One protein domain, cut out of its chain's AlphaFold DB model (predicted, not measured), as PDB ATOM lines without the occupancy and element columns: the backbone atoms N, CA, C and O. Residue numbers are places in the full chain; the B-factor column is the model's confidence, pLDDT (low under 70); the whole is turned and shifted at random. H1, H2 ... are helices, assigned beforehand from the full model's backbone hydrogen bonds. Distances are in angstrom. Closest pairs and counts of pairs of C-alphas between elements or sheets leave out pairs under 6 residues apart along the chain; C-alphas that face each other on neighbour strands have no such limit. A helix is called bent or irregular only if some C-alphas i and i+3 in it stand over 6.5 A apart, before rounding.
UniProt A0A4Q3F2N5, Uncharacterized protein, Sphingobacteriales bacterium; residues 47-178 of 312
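What this domain is: This is residues 47 to 178 of the 312 residues of an uncharacterized protein of Sphingobacteriales bacterium (UniProt A0A4Q3F2N5). Five helices, H2 to H6, make an up-and-down bundle, each running against the one before it; a sixth, H1, is set steeply across the end of H4 and the beginning of H5. H3, H4 and H5 pack on one another as the core, with H2 on H3 and H4, and H6 on H3 and H5. The printed part has 132 residues with six named helices, H1 to H6 in chain order, and no named strand: all helix. It is compact, with a radius of gyration of the C-alphas of 14.3 A and spans of 41 by 33 by 26 A.

How they stand to each other: H1, residues 47 to 60, touches H4, residues 116 to 134, at a steep tilt of 48 degrees, through its residues 57 to 58 alone; the closest C-alphas, of Tyr 58 and Pro 128, are 6.4 A apart. With residues 50 to 54 alone it touches H5, residues 139 to 160, at a steep tilt of 56 degrees; the closest C-alphas, of Met 54 and Val 141, are 6.8 A apart. H2, residues 71 to 87, and H3, residues 93 to 112, form a helical hairpin at a shallow tilt of 21 degrees, closest at the C-alphas of Gln 82 and Ala 102, 5.8 A. H4 and H5 form another, at a shallow tilt of 10 degrees, closest at the C-alphas of Ile 125 and Ala 149, 5.1 A. H6, residues 165 to 176, touches H3 at a shallow tilt of 8 degrees, opposite ways, closest at the C-alphas of Ser 107 and Thr 170, 6.5 A. H2 and H5 are apart, and so are H4 and H6. Helix packing is mostly aligned, but only just: 6 of 9 touching pairs are at a shallow tilt. Every O i to N i+4 pair is within hydrogen-bond range in H1 and H6; the counts are 11 of 13 in H2, 14 of 16 in H3, 13 of 15 in H4 and 17 of 18 in H5.

Where its parts are: H1 begins at C-alpha 47, (238.340, 264.194, 334.926), and is 19.5 A long. H2 measures 24.5 A, H3 27.4 A, H4 25.4 A, H5 31.0 A and H6 17.0 A. H3 has a kink of 26 degrees near residue 106 and is only just irregular, C-alphas 107 and 110 being 6.8 A apart. H4 has a kink of 39 degrees near residue 126 and is irregular, C-alphas 125 and 128 being 7.1 A apart. H6 ends at C-alpha 176, (209.359, 257.879, 345.965).

The domain as a whole: The two C-alphas farthest apart, of Gln 49 and Ala 165, are 42.2 A apart. The printed part has no cut and no long link. Mean pLDDT of the printed part is 78.2; residues 47 to 53, 60 to 68, 86 to 91 and 140 are under 70.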
ATOM      1  N   GLY A  47     239.568 263.933 335.676       62.28
ATOM      2  CA  GLY A  47     238.340 264.194 334.926       62.28
ATOM      3  C   GLY A  47     238.378 263.622 333.510       62.28
ATOM      4  O   GLY A  47     237.473 262.891 333.132       62.28
ATOM      5  N   GLN A  48     239.440 263.869 332.741       67.12
ATOM      6  CA  GLN A  48     239.595 263.306 331.393       67.12
ATOM      7  C   GLN A  48     239.678 261.777 331.400       67.12
ATOM      8  O   GLN A  48     239.053 261.138 330.560       67.12
ATOM      9  N   GLN A  49     240.381 261.177 332.363       66.56
ATOM     10  CA  GLN A  49     240.427 259.719 332.530       66.56
ATOM     11  C   GLN A  49     239.057 259.155 332.915       66.56
ATOM     12  O   GLN A  49     238.679 258.069 332.481       66.56
ATOM     13  N   PHE A  50     238.308 259.876 333.751       68.00
ATOM     14  CA  PHE A  50     236.941 259.523 334.107       68.00
ATOM     15  C   PHE A  50     236.011 259.599 332.887       68.00
ATOM     16  O   PHE A  50     235.355 258.609 332.581       68.00
ATOM     17  N   ALA A  51     236.010 260.704 332.132       67.69
ATOM     18  CA  ALA A  51     235.221 260.821 330.903       67.69
ATOM     19  C   ALA A  51     235.634 259.802 329.843       67.69
ATOM     20  O   ALA A  51     234.768 259.217 329.212       67.69
ATOM     21  N   ALA A  52     236.928 259.528 329.670       68.38
ATOM     22  CA  ALA A  52     237.391 258.498 328.747       68.38
ATOM     23  C   ALA A  52     236.861 257.114 329.143       68.38
ATOM     24  O   ALA A  52     236.409 256.365 328.278       68.38
ATOM     25  N   ARG A  53     236.853 256.784 330.443       68.62
ATOM     26  CA  ARG A  53     236.251 255.547 330.959       68.62
ATOM     27  C   ARG A  53     234.737 255.520 330.751       68.62
ATOM     28  O   ARG A  53     234.233 254.513 330.271       68.62
ATOM     29  N   MET A  54     234.031 256.617 331.022       73.31
ATOM     30  CA  MET A  54     232.588 256.714 330.773       73.31
ATOM     31  C   MET A  54     232.256 256.588 329.284       73.31
ATOM     32  O   MET A  54     231.397 255.794 328.925       73.31
ATOM     33  N   ASN A  55     232.964 257.294 328.406       71.56
ATOM     34  CA  ASN A  55     232.783 257.209 326.959       71.56
ATOM     35  C   ASN A  55     233.122 255.804 326.450       71.56
ATOM     36  O   ASN A  55     232.380 255.247 325.656       71.56
ATOM     37  N   THR A  56     234.185 255.176 326.958       71.69
ATOM     38  CA  THR A  56     234.515 253.786 326.607       71.69
ATOM     39  C   THR A  56     233.411 252.834 327.051       71.69
ATOM     40  O   THR A  56     232.990 251.994 326.259       71.69
ATOM     41  N   LEU A  57     232.905 252.977 328.280       74.19
ATOM     42  CA  LEU A  57     231.770 252.204 328.773       74.19
ATOM     43  C   LEU A  57     230.577 252.380 327.832       74.19
ATOM     44  O   LEU A  57     230.076 251.392 327.299       74.19
ATOM     45  N   TYR A  58     230.190 253.628 327.557       72.06
ATOM     46  CA  TYR A  58     229.063 253.930 326.688       72.06
ATOM     47  C   TYR A  58     229.276 253.426 325.266       72.06
ATOM     48  O   TYR A  58     228.351 252.825 324.749       72.06
ATOM     49  N   GLN A  59     230.463 253.555 324.669       70.69
ATOM     50  CA  GLN A  59     230.814 253.034 323.340       70.69
ATOM     51  C   GLN A  59     230.752 251.512 323.260       70.69
ATOM     52  O   GLN A  59     230.146 250.945 322.348       70.69
ATOM     53  N   GLN A  60     231.337 250.830 324.243       68.19
ATOM     54  CA  GLN A  60     231.284 249.374 324.328       68.19
ATOM     55  C   GLN A  60     229.856 248.878 324.567       68.19
ATOM     56  O   GLN A  60     229.504 247.777 324.146       68.19
ATOM     57  N   THR A  61     229.019 249.709 325.189       66.31
ATOM     58  CA  THR A  61     227.580 249.478 325.286       66.31
ATOM     59  C   THR A  61     226.755 250.127 324.181       66.31
ATOM     60  O   THR A  61     225.552 249.931 324.219       66.31
ATOM     61  N   SER A  62     227.337 250.868 323.223       57.97
ATOM     62  CA  SER A  62     226.614 251.594 322.157       57.97
ATOM     63  C   SER A  62     226.862 251.038 320.752       57.97
ATOM     64  O   SER A  62     226.103 251.353 319.840       57.97
ATOM     65  N   ALA A  63     227.823 250.130 320.564       46.50
ATOM     66  CA  ALA A  63     228.086 249.518 319.255       46.50
ATOM     67  C   ALA A  63     227.482 248.109 319.065       46.50
ATOM     68  O   ALA A  63     227.171 247.730 317.941       46.50
ATOM     69  N   ASN A  64     227.194 247.364 320.139       50.03
ATOM     70  CA  ASN A  64     226.418 246.107 320.077       50.03
ATOM     71  C   ASN A  64     224.902 246.329 320.328       50.03
ATOM     72  O   ASN A  64     224.154 245.389 320.581       50.03
ATOM     73  N   ALA A  65     224.437 247.584 320.288       45.88
ATOM     74  CA  ALA A  65     223.481 248.120 321.266       45.88
ATOM     75  C   ALA A  65     222.065 248.487 320.789       45.88
ATOM     76  O   ALA A  65     221.280 249.031 321.565       45.88
ATOM     77  N   TYR A  66     221.710 248.198 319.537       52.06
ATOM     78  CA  TYR A  66     220.319 248.295 319.060       52.06
ATOM     79  C   TYR A  66     219.843 247.014 318.369       52.06
ATOM     80  O   TYR A  66     218.839 247.026 317.654       52.06
ATOM     81  N   ALA A  67     220.537 245.889 318.578       56.09
ATOM     82  CA  ALA A  67     219.950 244.600 318.254       56.09
ATOM     83  C   ALA A  67     218.681 244.457 319.102       56.09
ATOM     84  O   ALA A  67     218.744 244.547 320.327       56.09
ATOM     85  N   ARG A  68     217.522 244.306 318.447       69.69
ATOM     86  CA  ARG A  68     216.264 244.051 319.153       69.69
ATOM     87  C   ARG A  68     216.470 242.813 320.013       69.69
ATOM     88  O   ARG A  68     216.682 241.733 319.465       69.69
ATOM     89  N   ILE A  69     216.419 242.971 321.328       80.56
ATOM     90  CA  ILE A  69     216.546 241.828 322.221       80.56
ATOM     91  C   ILE A  69     215.241 241.036 322.194       80.56
ATOM     92  O   ILE A  69     214.131 241.589 322.221       80.56
ATOM     93  N   THR A  70     215.366 239.717 322.131       87.00
ATOM     94  CA  THR A  70     214.217 238.825 322.266       87.00
ATOM     95  C   THR A  70     213.684 238.860 323.699       87.00
ATOM     96  O   THR A  70     214.316 239.391 324.616       87.00
ATOM     97  N   ARG A  71     212.494 238.287 323.912       85.56
ATOM     98  CA  ARG A  71     211.924 238.136 325.260       85.56
ATOM     99  C   ARG A  71     212.844 237.316 326.168       85.56
ATOM    100  O   ARG A  71     213.114 237.743 327.282       85.56
ATOM    101  N   ASP A  72     213.398 236.220 325.656       87.50
ATOM    102  CA  ASP A  72     214.286 235.333 326.418       87.50
ATOM    103  C   ASP A  72     215.614 236.011 326.778       87.50
ATOM    104  O   ASP A  72     216.116 235.869 327.895       87.50
ATOM    105  N   GLN A  73     216.165 236.805 325.852       87.44
ATOM    106  CA  GLN A  73     217.359 237.612 326.110       87.44
ATOM    107  C   GLN A  73     217.089 238.676 327.175       87.44
ATOM    108  O   GLN A  73     217.909 238.868 328.071       87.44
ATOM    109  N   TYR A  74     215.931 239.336 327.111       87.25
ATOM    110  CA  TYR A  74     215.529 240.321 328.111       87.25
ATOM    111  C   TYR A  74     215.301 239.693 329.491       87.25
ATOM    112  O   TYR A  74     215.793 240.222 330.484       87.25
ATOM    113  N   ALA A  75     214.627 238.542 329.562       86.62
ATOM    114  CA  ALA A  75     214.423 237.813 330.812       86.62
ATOM    115  C   ALA A  75     215.763 237.397 331.440       86.62
ATOM    116  O   ALA A  75     216.002 237.648 332.620       86.62
ATOM    117  N   SER A  76     216.680 236.859 330.629       87.62
ATOM    118  CA  SER A  76     218.031 236.490 331.075       87.62
ATOM    119  C   SER A  76     218.820 237.702 331.579       87.62
ATOM    120  O   SER A  76     219.528 237.622 332.587       87.62
ATOM    121  N   PHE A  77     218.685 238.843 330.897       87.44
ATOM    122  CA  PHE A  77     219.294 240.101 331.317       87.44
ATOM    123  C   PHE A  77     218.730 240.589 332.654       87.44
ATOM    124  O   PHE A  77     219.512 240.945 333.529       87.44
ATOM    125  N   LEU A  78     217.409 240.559 332.851       87.00
ATOM    126  CA  LEU A  78     216.786 240.953 334.116       87.00
ATOM    127  C   LEU A  78     217.257 240.089 335.283       87.00
ATOM    128  O   LEU A  78     217.651 240.632 336.313       87.00
ATOM    129  N   THR A  79     217.291 238.765 335.113       87.50
ATOM    130  CA  THR A  79     217.840 237.859 336.132       87.50
ATOM    131  C   THR A  79     219.301 238.191 336.438       87.50
ATOM    132  O   THR A  79     219.688 238.286 337.600       87.50
ATOM    133  N   SER A  80     220.113 238.434 335.405       85.31
ATOM    134  CA  SER A  80     221.520 238.823 335.579       85.31
ATOM    135  C   SER A  80     221.657 240.150 336.330       85.31
ATOM    136  O   SER A  80     222.482 240.261 337.231       85.31
ATOM    137  N   PHE A  81     220.812 241.133 336.007       86.75
ATOM    138  CA  PHE A  81     220.813 242.448 336.638       86.75
ATOM    139  C   PHE A  81     220.410 242.379 338.116       86.75
ATOM    140  O   PHE A  81     221.055 242.989 338.964       86.75
ATOM    141  N   GLN A  82     219.381 241.596 338.453       84.56
ATOM    142  CA  GLN A  82     218.965 241.369 339.842       84.56
ATOM    143  C   GLN A  82     220.093 240.748 340.677       84.56
ATOM    144  O   GLN A  82     220.308 241.140 341.823       84.56
ATOM    145  N   ASN A  83     220.868 239.839 340.081       84.62
ATOM    146  CA  ASN A  83     222.007 239.215 340.750       84.62
ATOM    147  C   ASN A  83     223.143 240.210 341.061       84.62
ATOM    148  O   ASN A  83     223.918 239.965 341.986       84.62
ATOM    149  N   LEU A  84     223.223 241.360 340.372       83.31
ATOM    150  CA  LEU A  84     224.210 242.410 340.676       83.31
ATOM    151  C   LEU A  84     224.044 242.976 342.089       83.31
ATOM    152  O   LEU A  84     225.038 243.323 342.728       83.31
ATOM    153  N   VAL A  85     222.804 243.035 342.589       77.25
ATOM    154  CA  VAL A  85     222.506 243.483 343.959       77.25
ATOM    155  C   VAL A  85     223.204 242.576 344.978       77.25
ATOM    156  O   VAL A  85     223.752 243.058 345.967       77.25
ATOM    157  N   GLY A  86     223.261 241.269 344.701       67.50
ATOM    158  CA  GLY A  86     223.980 240.295 345.523       67.50
ATOM    159  C   GLY A  86     225.506 240.377 345.398       67.50
ATOM    160  O   GLY A  86     226.204 240.095 346.366       67.50
ATOM    161  N   LEU A  87     226.037 240.800 344.245       67.06
ATOM    162  CA  LEU A  87     227.485 240.875 343.993       67.06
ATOM    163  C   LEU A  87     228.180 242.038 344.714       67.06
ATOM    164  O   LEU A  87     229.344 241.918 345.088       67.06
ATOM    165  N   LYS A  88     227.487 243.160 344.946       65.56
ATOM    166  CA  LYS A  88     228.007 244.304 345.723       65.56
ATOM    167  C   LYS A  88     227.513 244.273 347.183       65.56
ATOM    168  O   LYS A  88     227.298 245.327 347.782       65.56
ATOM    169  N   SER A  89     227.332 243.072 347.753       54.31
ATOM    170  CA  SER A  89     226.762 242.843 349.089       54.31
ATOM    171  C   SER A  89     227.413 243.713 350.174       54.31
ATOM    172  O   SER A  89     228.620 243.645 350.399       54.31
ATOM    173  N   GLY A  90     226.598 244.520 350.856       58.47
ATOM    174  CA  GLY A  90     227.013 245.459 351.900       58.47
ATOM    175  C   GLY A  90     226.109 246.696 351.941       58.47
ATOM    176  O   GLY A  90     225.371 246.965 350.993       58.47
ATOM    177  N   ASN A  91     226.161 247.467 353.030       55.22
ATOM    178  CA  ASN A  91     225.432 248.738 353.169       55.22
ATOM    179  C   ASN A  91     226.196 249.890 352.481       55.22
ATOM    180  O   ASN A  91     226.563 250.877 353.115       55.22
ATOM    181  N   SER A  92     226.528 249.714 351.198       70.38
ATOM    182  CA  SER A  92     227.202 250.727 350.381       70.38
ATOM    183  C   SER A  92     226.190 251.523 349.553       70.38
ATOM    184  O   SER A  92     225.123 251.022 349.188       70.38
ATOM    185  N   THR A  93     226.539 252.764 349.207       71.50
ATOM    186  CA  THR A  93     225.734 253.610 348.309       71.50
ATOM    187  C   THR A  93     225.454 252.913 346.974       71.50
ATOM    188  O   THR A  93     224.328 252.965 346.489       71.50
ATOM    189  N   VAL A  94     226.435 252.185 346.428       76.50
ATOM    190  CA  VAL A  94     226.292 251.398 345.191       76.50
ATOM    191  C   VAL A  94     225.216 250.319 345.345       76.50
ATOM    192  O   VAL A  94     224.307 250.249 344.524       76.50
ATOM    193  N   SER A  95     225.279 249.515 346.411       78.50
ATOM    194  CA  SER A  95     224.320 248.433 346.684       78.50
ATOM    195  C   SER A  95     222.885 248.953 346.837       78.50
ATOM    196  O   SER A  95     221.950 248.442 346.213       78.50
ATOM    197  N   ARG A  96     222.711 250.041 347.600       78.44
ATOM    198  CA  ARG A  96     221.415 250.713 347.753       78.44
ATOM    199  C   ARG A  96     220.876 251.205 346.408       78.44
ATOM    200  O   ARG A  96     219.726 250.939 346.075       78.44
ATOM    201  N   ASN A  97     221.699 251.899 345.627       81.12
ATOM    202  CA  ASN A  97     221.272 252.501 344.366       81.12
ATOM    203  C   ASN A  97     220.995 251.437 343.280       81.12
ATOM    204  O   ASN A  97     220.042 251.577 342.514       81.12
ATOM    205  N   LEU A  98     221.761 250.337 343.254       85.69
ATOM    206  CA  LEU A  98     221.474 249.163 342.417       85.69
ATOM    207  C   LEU A  98     220.139 248.513 342.793       85.69
ATOM    208  O   LEU A  98     219.386 248.124 341.905       85.69
ATOM    209  N   SER A  99     219.823 248.434 344.088       84.19
ATOM    210  CA  SER A  99     218.556 247.867 344.568       84.19
ATOM    211  C   SER A  99     217.351 248.695 344.114       84.19
ATOM    212  O   SER A  99     216.331 248.131 343.716       84.19
ATOM    213  N   VAL A 100     217.486 250.027 344.108       83.19
ATOM    214  CA  VAL A 100     216.469 250.941 343.560       83.19
ATOM    215  C   VAL A 100     216.275 250.687 342.066       83.19
ATOM    216  O   VAL A 100     215.151 250.445 341.634       83.19
ATOM    217  N   LEU A 101     217.358 250.665 341.278       87.19
ATOM    218  CA  LEU A 101     217.273 250.384 339.841       87.19
ATOM    219  C   LEU A 101     216.641 249.023 339.539       87.19
ATOM    220  O   LEU A 101     215.768 248.937 338.680       87.19
ATOM    221  N   ALA A 102     217.044 247.974 340.257       87.06
ATOM    222  CA  ALA A 102     216.482 246.639 340.091       87.06
ATOM    223  C   ALA A 102     214.978 246.611 340.415       87.06
ATOM    224  O   ALA A 102     214.204 245.986 339.691       87.06
ATOM    225  N   SER A 103     214.553 247.333 341.456       84.19
ATOM    226  CA  SER A 103     213.137 247.464 341.823       84.19
ATOM    227  C   SER A 103     212.334 248.158 340.724       84.19
ATOM    228  O   SER A 103     211.300 247.639 340.313       84.19
ATOM    229  N   ILE A 104     212.847 249.268 340.183       85.25
ATOM    230  CA  ILE A 104     212.212 249.981 339.067       85.25
ATOM    231  C   ILE A 104     212.090 249.053 337.857       85.25
ATOM    232  O   ILE A 104     210.997 248.890 337.325       85.25
ATOM    233  N   MET A 105     213.184 248.394 337.458       86.38
ATOM    234  CA  MET A 105     213.204 247.472 336.318       86.38
ATOM    235  C   MET A 105     212.199 246.327 336.464       86.38
ATOM    236  O   MET A 105     211.568 245.947 335.480       86.38
ATOM    237  N   ASN A 106     212.009 245.812 337.682       84.25
ATOM    238  CA  ASN A 106     210.993 244.804 337.973       84.25
ATOM    239  C   ASN A 106     209.575 245.358 337.841       84.25
ATOM    240  O   ASN A 106     208.730 244.703 337.240       84.25
ATOM    241  N   SER A 107     209.315 246.566 338.340       81.00
ATOM    242  CA  SER A 107     207.995 247.191 338.228       81.00
ATOM    243  C   SER A 107     207.602 247.504 336.785       81.00
ATOM    244  O   SER A 107     206.437 247.352 336.431       81.00
ATOM    245  N   VAL A 108     208.558 247.869 335.922       80.19
ATOM    246  CA  VAL A 108     208.289 248.014 334.479       80.19
ATOM    247  C   VAL A 108     208.314 246.699 333.702       80.19
ATOM    248  O   VAL A 108     207.853 246.675 332.558       80.19
ATOM    249  N   ASN A 109     208.825 245.605 334.276       81.38
ATOM    250  CA  ASN A 109     208.996 244.344 333.555       81.38
ATOM    251  C   ASN A 109     207.672 243.783 333.030       81.38
ATOM    252  O   ASN A 109     207.625 243.360 331.878       81.38
ATOM    253  N   ASP A 110     206.602 243.824 333.822       75.94
ATOM    254  CA  ASP A 110     205.306 243.253 333.431       75.94
ATOM    255  C   ASP A 110     204.757 243.895 332.143       75.94
ATOM    256  O   ASP A 110     204.175 243.219 331.290       75.94
ATOM    257  N   PHE A 111     205.038 245.184 331.939       76.50
ATOM    258  CA  PHE A 111     204.677 245.931 330.730       76.50
ATOM    259  C   PHE A 111     205.705 245.739 329.617       76.50
ATOM    260  O   PHE A 111     205.362 245.608 328.440       76.50
ATOM    261  N   ALA A 112     206.985 245.688 329.981       75.00
ATOM    262  CA  ALA A 112     208.062 245.499 329.032       75.00
ATOM    263  C   ALA A 112     208.015 244.116 328.380       75.00
ATOM    264  O   ALA A 112     208.219 244.005 327.177       75.00
ATOM    265  N   TYR A 113     207.683 243.058 329.118       74.44
ATOM    266  CA  TYR A 113     207.792 241.677 328.652       74.44
ATOM    267  C   TYR A 113     207.107 241.439 327.297       74.44
ATOM    268  O   TYR A 113     207.676 240.805 326.407       74.44
ATOM    269  N   ASN A 114     205.938 242.049 327.080       79.19
ATOM    270  CA  ASN A 114     205.190 241.942 325.827       79.19
ATOM    271  C   ASN A 114     205.379 243.123 324.861       79.19
ATOM    272  O   ASN A 114     204.910 243.040 323.728       79.19
ATOM    273  N   ASN A 115     206.105 244.173 325.253       85.81
ATOM    274  CA  ASN A 115     206.338 245.368 324.444       85.81
ATOM    275  C   ASN A 115     207.814 245.496 324.033       85.81
ATOM    276  O   ASN A 115     208.688 245.827 324.834       85.81
ATOM    277  N   ASP A 116     208.092 245.260 322.751       85.50
ATOM    278  CA  ASP A 116     209.445 245.299 322.186       85.50
ATOM    279  C   ASP A 116     210.140 246.650 322.393       85.50
ATOM    280  O   ASP A 116     211.336 246.689 322.682       85.50
ATOM    281  N   GLU A 117     209.415 247.762 322.267       84.81
ATOM    282  CA  GLU A 117     209.976 249.099 322.474       84.81
ATOM    283  C   GLU A 117     210.454 249.271 323.920       84.81
ATOM    284  O   GLU A 117     211.547 249.792 324.167       84.81
ATOM    285  N   TYR A 118     209.652 248.794 324.874       87.25
ATOM    286  CA  TYR A 118     209.934 248.926 326.297       87.25
ATOM    287  C   TYR A 118     211.130 248.059 326.700       87.25
ATOM    288  O   TYR A 118     212.055 248.580 327.322       87.25
ATOM    289  N   ARG A 119     211.193 246.786 326.268       88.19
ATOM    290  CA  ARG A 119     212.359 245.916 326.555       88.19
ATOM    291  C   ARG A 119     213.651 246.512 326.027       88.19
ATOM    292  O   ARG A 119     214.638 246.589 326.753       88.19
ATOM    293  N   ASN A 120     213.636 246.956 324.771       85.00
ATOM    294  CA  ASN A 120     214.819 247.527 324.135       85.00
ATOM    295  C   ASN A 120     215.267 248.819 324.830       85.00
ATOM    296  O   ASN A 120     216.466 249.053 324.974       85.00
ATOM    297  N   SER A 121     214.322 249.644 325.287       86.38
ATOM    298  CA  SER A 121     214.638 250.873 326.020       86.38
ATOM    299  C   SER A 121     215.235 250.568 327.394       86.38
ATOM    300  O   SER A 121     216.314 251.067 327.697       86.38
ATOM    301  N   ILE A 122     214.603 249.693 328.182       87.38
ATOM    302  CA  ILE A 122     215.084 249.310 329.519       87.38
ATOM    303  C   ILE A 122     216.466 248.659 329.444       87.38
ATOM    304  O   ILE A 122     217.357 249.014 330.213       87.38
ATOM    305  N   TYR A 123     216.678 247.752 328.489       86.81
ATOM    306  CA  TYR A 123     217.983 247.131 328.275       86.81
ATOM    307  C   TYR A 123     219.058 248.156 327.927       86.81
ATOM    308  O   TYR A 123     220.114 248.160 328.550       86.81
ATOM    309  N   ARG A 124     218.784 249.062 326.980       84.44
ATOM    310  CA  ARG A 124     219.739 250.107 326.589       84.44
ATOM    311  C   ARG A 124     220.135 250.987 327.774       84.44
ATOM    312  O   ARG A 124     221.294 251.365 327.888       84.44
ATOM    313  N   ILE A 125     219.176 251.294 328.643       86.69
ATOM    314  CA  ILE A 125     219.384 252.123 329.830       86.69
ATOM    315  C   ILE A 125     220.235 251.387 330.880       86.69
ATOM    316  O   ILE A 125     221.145 251.974 331.458       86.69
ATOM    317  N   ALA A 126     219.978 250.099 331.113       88.50
ATOM    318  CA  ALA A 126     220.600 249.338 332.199       88.50
ATOM    319  C   ALA A 126     221.883 248.571 331.806       88.50
ATOM    320  O   ALA A 126     222.669 248.195 332.680       88.50
ATOM    321  N   ALA A 127     222.136 248.331 330.516       86.06
ATOM    322  CA  ALA A 127     223.315 247.601 330.041       86.06
ATOM    323  C   ALA A 127     224.665 248.221 330.474       86.06
ATOM    324  O   ALA A 127     225.541 247.453 330.889       86.06
ATOM    325  N   PRO A 128     224.854 249.561 330.468       85.81
ATOM    326  CA  PRO A 128     226.067 250.192 330.995       85.81
ATOM    327  C   PRO A 128     226.329 249.857 332.466       85.81
ATOM    328  O   PRO A 128     227.467 249.586 332.839       85.81
ATOM    329  N   VAL A 129     225.280 249.805 333.293       88.88
ATOM    330  CA  VAL A 129     225.395 249.442 334.715       88.88
ATOM    331  C   VAL A 129     225.839 247.992 334.862       88.88
ATOM    332  O   VAL A 129     226.799 247.719 335.580       88.88
ATOM    333  N   ASN A 130     225.191 247.067 334.147       86.56
ATOM    334  CA  ASN A 130     225.548 245.649 334.195       86.56
ATOM    335  C   ASN A 130     227.018 245.422 333.824       86.56
ATOM    336  O   ASN A 130     227.738 244.720 334.530       86.56
ATOM    337  N   LYS A 131     227.485 246.068 332.752       84.62
ATOM    338  CA  LYS A 131     228.880 245.970 332.319       84.62
ATOM    339  C   LYS A 131     229.848 246.572 333.340       84.62
ATOM    340  O   LYS A 131     230.797 245.903 333.733       84.62
ATOM    341  N   ALA A 132     229.579 247.785 333.825       83.44
ATOM    342  CA  ALA A 132     230.445 248.452 334.799       83.44
ATOM    343  C   ALA A 132     230.600 247.650 336.104       83.44
ATOM    344  O   ALA A 132     231.692 247.609 336.668       83.44
ATOM    345  N   VAL A 133     229.523 247.006 336.578       83.50
ATOM    346  CA  VAL A 133     229.543 246.190 337.806       83.50
ATOM    347  C   VAL A 133     230.238 244.846 337.583       83.50
ATOM    348  O   VAL A 133     231.057 244.455 338.407       83.50
ATOM    349  N   THR A 134     229.926 244.139 336.493       82.44
ATOM    350  CA  THR A 134     230.480 242.796 336.221       82.44
ATOM    351  C   THR A 134     231.968 242.811 335.885       82.44
ATOM    352  O   THR A 134     232.672 241.860 336.212       82.44
ATOM    353  N   GLU A 135     232.457 243.889 335.275       82.38
ATOM    354  CA  GLU A 135     233.872 244.074 334.933       82.38
ATOM    355  C   GLU A 135     234.643 244.914 335.976       82.38
ATOM    356  O   GLU A 135     235.790 245.276 335.741       82.38
ATOM    357  N   ASP A 136     234.013 245.242 337.111       78.50
ATOM    358  CA  ASP A 136     234.588 245.979 338.248       78.50
ATOM    359  C   ASP A 136     235.316 247.289 337.875       78.50
ATOM    360  O   ASP A 136     236.455 247.545 338.262       78.50
ATOM    361  N   TRP A 137     234.630 248.182 337.154       73.00
ATOM    362  CA  TRP A 137     235.182 249.465 336.673       73.00
ATOM    363  C   TRP A 137     235.432 250.515 337.781       73.00
ATOM    364  O   TRP A 137     235.719 251.682 337.493       73.00
ATOM    365  N   GLY A 138     235.328 250.112 339.048       73.19
ATOM    366  CA  GLY A 138     235.427 250.967 340.225       73.19
ATOM    367  C   GLY A 138     234.124 251.699 340.561       73.19
ATOM    368  O   GLY A 138     233.331 252.066 339.689       73.19
ATOM    369  N   ASP A 139     233.912 251.951 341.855       72.56
ATOM    370  CA  ASP A 139     232.671 252.539 342.379       72.56
ATOM    371  C   ASP A 139     232.377 253.934 341.799       72.56
ATOM    372  O   ASP A 139     231.221 254.330 341.670       72.56
ATOM    373  N   GLU A 140     233.402 254.683 341.394       67.94
ATOM    374  CA  GLU A 140     233.261 255.976 340.718       67.94
ATOM    375  C   GLU A 140     232.562 255.902 339.355       67.94
ATOM    376  O   GLU A 140     231.764 256.781 339.039       67.94
ATOM    377  N   VAL A 141     232.858 254.880 338.550       73.50
ATOM    378  CA  VAL A 141     232.249 254.664 337.230       73.50
ATOM    379  C   VAL A 141     230.883 254.015 337.416       73.50
ATOM    380  O   VAL A 141     229.904 254.454 336.816       73.50
ATOM    381  N   VAL A 142     230.799 253.023 338.309       78.88
ATOM    382  CA  VAL A 142     229.559 252.303 338.623       78.88
ATOM    383  C   VAL A 142     228.476 253.252 339.136       78.88
ATOM    384  O   VAL A 142     227.358 253.216 338.629       78.88
ATOM    385  N   ASN A 143     228.787 254.140 340.087       75.69
ATOM    386  CA  ASN A 143     227.799 255.093 340.603       75.69
ATOM    387  C   ASN A 143     227.273 256.021 339.505       75.69
ATOM    388  O   ASN A 143     226.070 256.245 339.433       75.69
ATOM    389  N   VAL A 144     228.134 256.524 338.616       74.62
ATOM    390  CA  VAL A 144     227.685 257.406 337.527       74.62
ATOM    391  C   VAL A 144     226.865 256.654 336.485       74.62
ATOM    392  O   VAL A 144     225.849 257.177 336.034       74.62
ATOM    393  N   ALA A 145     227.230 255.413 336.156       79.88
ATOM    394  CA  ALA A 145     226.400 254.560 335.310       79.88
ATOM    395  C   ALA A 145     225.010 254.328 335.932       79.88
ATOM    396  O   ALA A 145     224.007 254.425 335.230       79.88
ATOM    397  N   ILE A 146     224.940 254.074 337.245       82.94
ATOM    398  CA  ILE A 146     223.677 253.893 337.980       82.94
ATOM    399  C   ILE A 146     222.834 255.165 337.949       82.94
ATOM    400  O   ILE A 146     221.642 255.096 337.662       82.94
ATOM    401  N   TYR A 147     223.445 256.320 338.215       77.50
ATOM    402  CA  TYR A 147     222.747 257.597 338.150       77.50
ATOM    403  C   TYR A 147     222.174 257.827 336.755       77.50
ATOM    404  O   TYR A 147     220.966 257.985 336.621       77.50
ATOM    405  N   ASN A 148     222.997 257.740 335.709       76.69
ATOM    406  CA  ASN A 148     222.537 257.932 334.335       76.69
ATOM    407  C   ASN A 148     221.412 256.961 333.959       76.69
ATOM    408  O   ASN A 148     220.413 257.385 333.385       76.69
ATOM    409  N   ALA A 149     221.525 255.687 334.349       84.25
ATOM    410  CA  ALA A 149     220.475 254.706 334.110       84.25
ATOM    411  C   ALA A 149     219.170 255.059 334.840       84.25
ATOM    412  O   ALA A 149     218.096 254.957 334.258       84.25
ATOM    413  N   TYR A 150     219.243 255.509 336.095       84.62
ATOM    414  CA  TYR A 150     218.068 255.924 336.865       84.62
ATOM    415  C   TYR A 150     217.343 257.089 336.188       84.62
ATOM    416  O   TYR A 150     216.118 257.075 336.059       84.62
ATOM    417  N   PHE A 151     218.095 258.067 335.690       77.44
ATOM    418  CA  PHE A 151     217.520 259.228 335.025       77.44
ATOM    419  C   PHE A 151     216.940 258.927 333.658       77.44
ATOM    420  O   PHE A 151     215.804 259.319 333.392       77.44
ATOM    421  N   ASP A 152     217.681 258.209 332.817       81.75
ATOM    422  CA  ASP A 152     217.185 257.809 331.506       81.75
ATOM    423  C   ASP A 152     215.939 256.904 331.675       81.75
ATOM    424  O   ASP A 152     214.997 256.995 330.884       81.75
ATOM    425  N   MET A 153     215.875 256.089 332.743       86.88
ATOM    426  CA  MET A 153     214.679 255.314 333.106       86.88
ATOM    427  C   MET A 153     213.510 256.217 333.491       86.88
ATOM    428  O   MET A 153     212.409 256.047 332.970       86.88
ATOM    429  N   ARG A 154     213.738 257.199 334.368       84.81
ATOM    430  CA  ARG A 154     212.712 258.164 334.775       84.81
ATOM    431  C   ARG A 154     212.171 258.951 333.584       84.81
ATOM    432  O   ARG A 154     210.960 259.097 333.471       84.81
ATOM    433  N   GLU A 155     213.037 259.444 332.699       83.38
ATOM    434  CA  GLU A 155     212.638 260.177 331.491       83.38
ATOM    435  C   GLU A 155     211.811 259.292 330.552       83.38
ATOM    436  O   GLU A 155     210.750 259.703 330.078       83.38
ATOM    437  N   PHE A 156     212.261 258.057 330.325       86.38
ATOM    438  CA  PHE A 156     211.530 257.084 329.521       86.38
ATOM    439  C   PHE A 156     210.132 256.808 330.095       86.38
ATOM    440  O   PHE A 156     209.142 256.920 329.369       86.38
ATOM    441  N   VAL A 157     210.041 256.508 331.393       87.12
ATOM    442  CA  VAL A 157     208.772 256.225 332.075       87.12
ATOM    443  C   VAL A 157     207.866 257.458 332.077       87.12
ATOM    444  O   VAL A 157     206.697 257.331 331.735       87.12
ATOM    445  N   ALA A 158     208.393 258.654 332.355       85.50
ATOM    446  CA  ALA A 158     207.621 259.901 332.332       85.50
ATOM    447  C   ALA A 158     207.073 260.240 330.940       85.50
ATOM    448  O   ALA A 158     205.951 260.724 330.795       85.50
ATOM    449  N   LYS A 159     207.846 259.964 329.885       86.12
ATOM    450  CA  LYS A 159     207.372 260.142 328.512       86.12
ATOM    451  C   LYS A 159     206.241 259.168 328.183       86.12
ATOM    452  O   LYS A 159     205.293 259.552 327.509       86.12
ATOM    453  N   LYS A 160     206.343 257.917 328.637       87.50
ATOM    454  CA  LYS A 160     205.334 256.880 328.375       87.50
ATOM    455  C   LYS A 160     204.112 256.977 329.285       87.50
ATOM    456  O   LYS A 160     203.033 256.583 328.864       87.50
ATOM    457  N   SER A 161     204.237 257.570 330.472       85.44
ATOM    458  CA  SER A 161     203.126 257.736 331.417       85.44
ATOM    459  C   SER A 161     202.007 258.641 330.917       85.44
ATOM    460  O   SER A 161     200.912 258.598 331.467       85.44
ATOM    461  N   VAL A 162     202.267 259.459 329.892       84.81
ATOM    462  CA  VAL A 162     201.233 260.271 329.231       84.81
ATOM    463  C   VAL A 162     200.165 259.382 328.587       84.81
ATOM    464  O   VAL A 162     198.984 259.712 328.645       84.81
ATOM    465  N   ASP A 163     200.580 258.237 328.041       82.69
ATOM    466  CA  ASP A 163     199.727 257.341 327.257       82.69
ATOM    467  C   ASP A 163     199.445 256.003 327.973       82.69
ATOM    468  O   ASP A 163     198.630 255.208 327.507       82.69
ATOM    469  N   ASP A 164     200.113 255.734 329.102       80.81
ATOM    470  CA  ASP A 164     200.097 254.443 329.797       80.81
ATOM    471  C   ASP A 164     199.995 254.621 331.327       80.81
ATOM    472  O   ASP A 164     200.935 255.051 332.004       80.81
ATOM    473  N   ALA A 165     198.839 254.260 331.898       81.12
ATOM    474  CA  ALA A 165     198.551 254.413 333.327       81.12
ATOM    475  C   ALA A 165     199.494 253.597 334.232       81.12
ATOM    476  O   ALA A 165     199.774 253.998 335.364       81.12
ATOM    477  N   ALA A 166     200.022 252.476 333.743       78.00
ATOM    478  CA  ALA A 166     200.987 251.684 334.491       78.00
ATOM    479  C   ALA A 166     202.364 252.356 334.568       78.00
ATOM    480  O   ALA A 166     203.049 252.296 335.596       78.00
ATOM    481  N   MET A 167     202.753 253.062 333.505       84.00
ATOM    482  CA  MET A 167     203.953 253.896 333.517       84.00
ATOM    483  C   MET A 167     203.786 255.088 334.463       84.00
ATOM    484  O   MET A 167     204.743 255.453 335.140       84.00
ATOM    485  N   ALA A 168     202.576 255.640 334.610       82.62
ATOM    486  CA  ALA A 168     202.307 256.679 335.612       82.62
ATOM    487  C   ALA A 168     202.514 256.175 337.053       82.62
ATOM    488  O   ALA A 168     203.147 256.858 337.858       82.62
ATOM    489  N   MET A 169     202.062 254.957 337.373       80.19
ATOM    490  CA  MET A 169     202.324 254.339 338.682       80.19
ATOM    491  C   MET A 169     203.816 254.056 338.898       80.19
ATOM    492  O   MET A 169     204.337 254.271 339.991       80.19
ATOM    493  N   THR A 170     204.524 253.623 337.851       82.19
ATOM    494  CA  THR A 170     205.973 253.403 337.943       82.19
ATOM    495  C   THR A 170     206.734 254.714 338.136       82.19
ATOM    496  O   THR A 170     207.708 254.743 338.884       82.19
ATOM    497  N   LEU A 171     206.292 255.814 337.522       83.25
ATOM    498  CA  LEU A 171     206.903 257.127 337.730       83.25
ATOM    499  C   LEU A 171     206.825 257.553 339.200       83.25
ATOM    500  O   LEU A 171     207.822 258.016 339.748       83.25
ATOM    501  N   GLN A 172     205.678 257.330 339.848       79.56
ATOM    502  CA  GLN A 172     205.521 257.598 341.277       79.56
ATOM    503  C   GLN A 172     206.488 256.752 342.115       79.56
ATOM    504  O   GLN A 172     207.163 257.285 342.989       79.56
ATOM    505  N   LEU A 173     206.625 255.455 341.807       79.12
ATOM    506  CA  LEU A 173     207.590 254.579 342.480       79.12
ATOM    507  C   LEU A 173     209.033 255.079 342.320       79.12
ATOM    508  O   LEU A 173     209.805 255.035 343.280       79.12
ATOM    509  N   ILE A 174     209.396 255.530 341.116       80.12
ATOM    510  CA  ILE A 174     210.713 256.105 340.825       80.12
ATOM    511  C   ILE A 174     210.942 257.352 341.682       80.12
ATOM    512  O   ILE A 174     211.988 257.466 342.319       80.12
ATOM    513  N   ASP A 175     209.964 258.255 341.738       78.06
ATOM    514  CA  ASP A 175     210.057 259.491 342.513       78.06
ATOM    515  C   ASP A 175     210.127 259.232 344.031       78.06
ATOM    516  O   ASP A 175     210.947 259.850 344.717       78.06
ATOM    517  N   ASP A 176     209.355 258.273 344.548       75.94
ATOM    518  CA  ASP A 176     209.359 257.879 345.965       75.94
ATOM    519  C   ASP A 176     210.675 257.201 346.382       75.94
ATOM    520  O   ASP A 176     211.120 257.332 347.523       75.94
ATOM    521  N   ASN A 177     211.329 256.505 345.446       73.12
ATOM    522  CA  ASN A 177     212.622 255.848 345.649       73.12
ATOM    523  C   ASN A 177     213.779 256.648 345.042       73.12
ATOM    524  O   ASN A 177     214.792 256.068 344.642       73.12
ATOM    525  N   SER A 178     213.641 257.976 344.974       70.31
ATOM    526  CA  SER A 178     214.642 258.838 344.356       70.31
ATOM    527  C   SER A 178     216.035 258.557 344.901       70.31
ATOM    528  O   SER A 178     216.284 258.617 346.111       70.31
TER     529      SER A 178